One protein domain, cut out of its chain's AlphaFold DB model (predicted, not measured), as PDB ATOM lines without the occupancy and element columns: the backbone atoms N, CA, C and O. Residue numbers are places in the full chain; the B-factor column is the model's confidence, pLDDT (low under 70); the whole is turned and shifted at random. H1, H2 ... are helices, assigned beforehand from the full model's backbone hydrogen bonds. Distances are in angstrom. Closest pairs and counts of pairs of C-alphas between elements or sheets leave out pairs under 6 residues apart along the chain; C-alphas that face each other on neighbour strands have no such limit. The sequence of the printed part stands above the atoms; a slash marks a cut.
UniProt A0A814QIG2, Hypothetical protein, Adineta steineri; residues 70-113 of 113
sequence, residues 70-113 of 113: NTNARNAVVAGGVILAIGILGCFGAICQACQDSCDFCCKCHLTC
ATOM      1  N   ASN A  70     -26.636  56.502 -37.275       91.62
ATOM      2  CA  ASN A  70     -25.604  55.672 -36.685       91.62
ATOM      3  C   ASN A  70     -25.125  54.596 -37.678       91.62
ATOM      4  O   ASN A  70     -25.748  53.545 -37.866       91.62
ATOM      5  N   THR A  71     -23.974  54.842 -38.305       90.75
ATOM      6  CA  THR A  71     -23.334  53.920 -39.259       90.75
ATOM      7  C   THR A  71     -23.063  52.542 -38.647       90.75
ATOM      8  O   THR A  71     -23.167  51.532 -39.345       90.75
ATOM      9  N   ASN A  72     -22.791  52.463 -37.340       88.62
ATOM     10  CA  ASN A  72     -22.568  51.184 -36.659       88.62
ATOM     11  C   ASN A  72     -23.854  50.354 -36.593       88.62
ATOM     12  O   ASN A  72     -23.802  49.144 -36.800       88.62
ATOM     13  N   ALA A  73     -25.006  50.999 -36.372       86.25
ATOM     14  CA  ALA A  73     -26.300  50.321 -36.382       86.25
ATOM     15  C   ALA A  73     -26.611  49.758 -37.778       86.25
ATOM     16  O   ALA A  73     -26.987  48.595 -37.899       86.25
ATOM     17  N   ARG A  74     -26.356  50.529 -38.846       88.31
ATOM     18  CA  ARG A  74     -26.527  50.056 -40.235       88.31
ATOM     19  C   ARG A  74     -25.628  48.858 -40.545       88.31
ATOM     20  O   ARG A  74     -26.111  47.857 -41.070       88.31
ATOM     21  N   ASN A  75     -24.352  48.927 -40.169       91.19
ATOM     22  CA  ASN A  75     -23.409  47.826 -40.369       91.19
ATOM     23  C   ASN A  75     -23.822  46.571 -39.586       91.19
ATOM     24  O   ASN A  75     -23.742  45.465 -40.118       91.19
ATOM     25  N   ALA A  76     -24.311  46.735 -38.355       88.69
ATOM     26  CA  ALA A  76     -24.802  45.633 -37.534       88.69
ATOM     27  C   ALA A  76     -26.065  44.976 -38.122       88.69
ATOM     28  O   ALA A  76     -26.160  43.749 -38.109       88.69
ATOM     29  N   VAL A  77     -26.993  45.752 -38.697       90.69
ATOM     30  CA  VAL A  77     -28.163  45.208 -39.415       90.69
ATOM     31  C   VAL A  77     -27.720  44.365 -40.612       90.69
ATOM     32  O   VAL A  77     -28.193  43.242 -40.776       90.69
ATOM     33  N   VAL A  78     -26.789  44.876 -41.427       92.56
ATOM     34  CA  VAL A  78     -26.273  44.142 -42.595       92.56
ATOM     35  C   VAL A  78     -25.571  42.856 -42.159       92.56
ATOM     36  O   VAL A  78     -25.874  41.787 -42.685       92.56
ATOM     37  N   ALA A  79     -24.687  42.931 -41.161       89.25
ATOM     38  CA  ALA A  79     -23.979  41.765 -40.639       89.25
ATOM     39  C   ALA A  79     -24.941  40.715 -40.058       89.25
ATOM     40  O   ALA A  79     -24.838  39.534 -40.388       89.25
ATOM     41  N   GLY A  80     -25.916  41.140 -39.248       90.56
ATOM     42  CA  GLY A  80     -26.939  40.259 -38.686       90.56
ATOM     43  C   GLY A  80     -27.797  39.596 -39.767       90.56
ATOM     44  O   GLY A  80     -28.054  38.396 -39.693       90.56
ATOM     45  N   GLY A  81     -28.168  40.338 -40.817       91.12
ATOM     46  CA  GLY A  81     -28.897  39.805 -41.968       91.12
ATOM     47  C   GLY A  81     -28.112  38.742 -42.746       91.12
ATOM     48  O   GLY A  81     -28.672  37.705 -43.101       91.12
ATOM     49  N   VAL A  82     -26.809  38.950 -42.963       94.31
ATOM     50  CA  VAL A  82     -25.940  37.966 -43.637       94.31
ATOM     51  C   VAL A  82     -25.805  36.686 -42.810       94.31
ATOM     52  O   VAL A  82     -25.954  35.592 -43.353       94.31
ATOM     53  N   ILE A  83     -25.583  36.806 -41.496       90.88
ATOM     54  CA  ILE A  83     -25.515  35.650 -40.587       90.88
ATOM     55  C   ILE A  83     -26.829  34.862 -40.627       90.88
ATOM     56  O   ILE A  83     -26.808  33.635 -40.734       90.88
ATOM     57  N   LEU A  84     -27.970  35.560 -40.606       90.69
ATOM     58  CA  LEU A  84     -29.290  34.941 -40.674       90.69
ATOM     59  C   LEU A  84     -29.493  34.178 -41.994       90.69
ATOM     60  O   LEU A  84     -29.922  33.027 -41.976       90.69
ATOM     61  N   ALA A  85     -29.140  34.786 -43.131       88.50
ATOM     62  CA  ALA A  85     -29.268  34.158 -44.446       88.50
ATOM     63  C   ALA A  85     -28.404  32.891 -44.574       88.50
ATOM     64  O   ALA A  85     -28.888  31.860 -45.044       88.50
ATOM     65  N   ILE A  86     -27.151  32.938 -44.105       89.88
ATOM     66  CA  ILE A  86     -26.250  31.775 -44.091       89.88
ATOM     67  C   ILE A  86     -26.812  30.673 -43.189       89.88
ATOM     68  O   ILE A  86     -26.821  29.507 -43.582       89.88
ATOM     69  N   GLY A  87     -27.320  31.035 -42.006       86.50
ATOM     70  CA  GLY A  87     -27.948  30.089 -41.087       86.50
ATOM     71  C   GLY A  87     -29.143  29.369 -41.717       86.50
ATOM     72  O   GLY A  87     -29.234  28.146 -41.641       86.50
ATOM     73  N   ILE A  88     -30.025  30.103 -42.401       87.44
ATOM     74  CA  ILE A  88     -31.204  29.529 -43.069       87.44
ATOM     75  C   ILE A  88     -30.793  28.596 -44.214       87.44
ATOM     76  O   ILE A  88     -31.277  27.466 -44.276       87.44
ATOM     77  N   LEU A  89     -29.882  29.027 -45.093       87.44
ATOM     78  CA  LEU A  89     -29.406  28.204 -46.211       87.44
ATOM     79  C   LEU A  89     -28.690  26.937 -45.726       87.44
ATOM     80  O   LEU A  89     -28.911  25.859 -46.277       87.44
ATOM     81  N   GLY A  90     -27.877  27.049 -44.672       84.00
ATOM     82  CA  GLY A  90     -27.221  25.906 -44.038       84.00
ATOM     83  C   GLY A  90     -28.223  24.919 -43.436       84.00
ATOM     84  O   GLY A  90     -28.072  23.711 -43.607       84.00
ATOM     85  N   CYS A  91     -29.277  25.426 -42.789       84.62
ATOM     86  CA  CYS A  91     -30.350  24.598 -42.243       84.62
ATOM     87  C   CYS A  91     -31.105  23.861 -43.362       84.62
ATOM     88  O   CYS A  91     -31.299  22.650 -43.286       84.62
ATOM     89  N   PHE A  92     -31.451  24.566 -44.443       79.12
ATOM     90  CA  PHE A  92     -32.146  23.983 -45.591       79.12
ATOM     91  C   PHE A  92     -31.303  22.905 -46.283       79.12
ATOM     92  O   PHE A  92     -31.801  21.818 -46.559       79.12
ATOM     93  N   GLY A  93     -30.006  23.161 -46.489       78.31
ATOM     94  CA  GLY A  93     -29.073  22.178 -47.043       78.31
ATOM     95  C   GLY A  93     -28.968  20.919 -46.180       78.31
ATOM     96  O   GLY A  93     -29.080  19.812 -46.704       78.31
ATOM     97  N   ALA A  94     -28.833  21.073 -44.858       74.56
ATOM     98  CA  ALA A  94     -28.779  19.943 -43.928       74.56
ATOM     99  C   ALA A  94     -30.073  19.107 -43.940       74.56
ATOM    100  O   ALA A  94     -30.008  17.878 -43.921       74.56
ATOM    101  N   ILE A  95     -31.239  19.758 -44.024       73.62
ATOM    102  CA  ILE A  95     -32.543  19.083 -44.126       73.62
ATOM    103  C   ILE A  95     -32.670  18.347 -45.464       73.62
ATOM    104  O   ILE A  95     -33.043  17.178 -45.483       73.62
ATOM    105  N   CYS A  96     -32.319  18.986 -46.583       70.06
ATOM    106  CA  CYS A  96     -32.359  18.349 -47.901       70.06
ATOM    107  C   CYS A  96     -31.452  17.112 -47.970       70.06
ATOM    108  O   CYS A  96     -31.857  16.090 -48.526       70.06
ATOM    109  N   GLN A  97     -30.259  17.186 -47.376       68.81
ATOM    110  CA  GLN A  97     -29.334  16.058 -47.282       68.81
ATOM    111  C   GLN A  97     -29.943  14.915 -46.445       68.81
ATOM    112  O   GLN A  97     -29.931  13.762 -46.870       68.81
ATOM    113  N   ALA A  98     -30.580  15.237 -45.311       59.72
ATOM    114  CA  ALA A  98     -31.290  14.254 -44.489       59.72
ATOM    115  C   ALA A  98     -32.463  13.586 -45.235       59.72
ATOM    116  O   ALA A  98     -32.688  12.383 -45.078       59.72
ATOM    117  N   CYS A  99     -33.182  14.338 -46.076       62.19
ATOM    118  CA  CYS A  99     -34.264  13.808 -46.907       62.19
ATOM    119  C   CYS A  99     -33.761  12.847 -47.994       62.19
ATOM    120  O   CYS A  99     -34.425  11.849 -48.258       62.19
ATOM    121  N   GLN A 100     -32.611  13.121 -48.621       55.06
ATOM    122  CA  GLN A 100     -32.061  12.247 -49.668       55.06
ATOM    123  C   GLN A 100     -31.553  10.913 -49.115       55.06
ATOM    124  O   GLN A 100     -31.766   9.873 -49.736       55.06
ATOM    125  N   ASP A 101     -30.914  10.931 -47.945       58.56
ATOM    126  CA  ASP A 101     -30.291   9.730 -47.391       58.56
ATOM    127  C   ASP A 101     -31.284   8.814 -46.655       58.56
ATOM    128  O   ASP A 101     -30.986   7.641 -46.418       58.56
ATOM    129  N   SER A 102     -32.455   9.311 -46.234       53.91
ATOM    130  CA  SER A 102     -33.381   8.546 -45.383       53.91
ATOM    131  C   SER A 102     -34.827   9.076 -45.402       53.91
ATOM    132  O   SER A 102     -35.294   9.642 -44.409       53.91
ATOM    133  N   CYS A 103     -35.586   8.822 -46.476       51.97
ATOM    134  CA  CYS A 103     -37.022   9.162 -46.554       51.97
ATOM    135  C   CYS A 103     -37.862   8.670 -45.349       51.97
ATOM    136  O   CYS A 103     -38.825   9.329 -44.966       51.97
ATOM    137  N   ASP A 104     -37.493   7.562 -44.699       47.19
ATOM    138  CA  ASP A 104     -38.252   7.010 -43.562       47.19
ATOM    139  C   ASP A 104     -37.914   7.629 -42.192       47.19
ATOM    140  O   ASP A 104     -38.747   7.614 -41.284       47.19
ATOM    141  N   PHE A 105     -36.712   8.188 -42.002       46.06
ATOM    142  CA  PHE A 105     -36.325   8.786 -40.712       46.06
ATOM    143  C   PHE A 105     -36.798  10.239 -40.596       46.06
ATOM    144  O   PHE A 105     -37.169  10.686 -39.510       46.06
ATOM    145  N   CYS A 106     -36.865  10.948 -41.728       46.28
ATOM    146  CA  CYS A 106     -37.370  12.317 -41.786       46.28
ATOM    147  C   CYS A 106     -38.861  12.388 -41.403       46.28
ATOM    148  O   CYS A 106     -39.257  13.269 -40.641       46.28
ATOM    149  N   CYS A 107     -39.659  11.389 -41.804       42.75
ATOM    150  CA  CYS A 107     -41.076  11.272 -41.439       42.75
ATOM    151  C   CYS A 107     -41.339  11.046 -39.940       42.75
ATOM    152  O   CYS A 107     -42.441  11.329 -39.474       42.75
ATOM    153  N   LYS A 108     -40.374  10.533 -39.163       43.88
ATOM    154  CA  LYS A 108     -40.568  10.294 -37.720       43.88
ATOM    155  C   LYS A 108     -40.125  11.448 -36.829       43.88
ATOM    156  O   LYS A 108     -40.564  11.488 -35.681       43.88
ATOM    157  N   CYS A 109     -39.275  12.354 -37.318       46.81
ATOM    158  CA  CYS A 109     -38.642  13.348 -36.452       46.81
ATOM    159  C   CYS A 109     -39.264  14.745 -36.461       46.81
ATOM    160  O   CYS A 109     -39.111  15.396 -35.441       46.81
ATOM    161  N   HIS A 110     -39.989  15.225 -37.477       40.78
ATOM    162  CA  HIS A 110     -40.679  16.520 -37.344       40.78
ATOM    163  C   HIS A 110     -41.930  16.621 -38.232       40.78
ATOM    164  O   HIS A 110     -41.895  16.363 -39.431       40.78
ATOM    165  N   LEU A 111     -43.040  16.980 -37.579       52.19
ATOM    166  CA  LEU A 111     -44.342  17.321 -38.146       52.19
ATOM    167  C   LEU A 111     -44.214  18.486 -39.152       52.19
ATOM    168  O   LEU A 111     -43.406  19.387 -38.935       52.19
ATOM    169  N   THR A 112     -45.091  18.456 -40.163       36.75
ATOM    170  CA  THR A 112     -45.344  19.432 -41.248       36.75
ATOM    171  C   THR A 112     -44.248  19.584 -42.305       36.75
ATOM    172  O   THR A 112     -43.279  20.316 -42.118       36.75
ATOM    173  N   CYS A 113     -44.463  18.911 -43.441       39.03
ATOM    174  CA  CYS A 113     -44.062  19.428 -44.749       39.03
ATOM    175  C   CYS A 113     -44.898  20.661 -45.107       39.03
ATOM    176  O   CYS A 113     -46.098  20.669 -44.739       39.03
TER     177      CYS A 113
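Overview. This is residues 70 to 113 of the 113 residues of the protein "Hypothetical protein" of Adineta steineri (UniProt A0A814QIG2). One long helix, H1, makes nearly the whole length of this model, and a short helix, H2, folds back beside its far end like a small hook. Beyond H2 the last residues, 110 to 113, form a short tail with no named element. The printed part has 44 residues, with two named helices in the order H1, H2 and no named strand; the class is all helix. The whole is extended, with a radius of gyration of the C-alphas of 16.2 A, and its C-alphas span 51 by 18 by 11 A, a rod.

Along the chain. Start at Asn 70 and find C-alpha 71 at (-23.334, 53.920, -39.259), where H1 begins. From there H1, residues 71 to 101, runs 45.5 A to C-alpha 101 at (-30.291, 9.730, -47.391), with y falling along the way. After Ser 102, look for H2, residues 103 to 109, which runs to C-alpha 109 at (-38.642, 13.348, -36.452).

Arrangement. At the end of H1, Ser 102 alone makes a tight link to H2. H1 and H2 are close but not clearly touching, with 2 pairs of C-alphas within 8 A. Compare Cys 99 and Cys 106: their C-alphas, the closest of the two helices, are 6.2 A apart. The helices run opposite ways at a steep tilt of 56 degrees. In H1 every O i to N i+4 pair is within hydrogen-bond range; in H2 1 of 3 is, beside 2 of 4 O i to N i+3 pairs.

Size, cuts and confidence. The two C-alphas farthest apart, those of Asn 70 and Asp 104, are 50.7 A from each other. Residues 70 to 94, of which 71 to 94 belong to H1, stand free. The printed part has no cut and ends at Cys 113, the chain's last residue. In the B-factor column, read a mean pLDDT of 72.5 for the printed part, with residues 97 to 113 under 70 and a mean of 46 in H2.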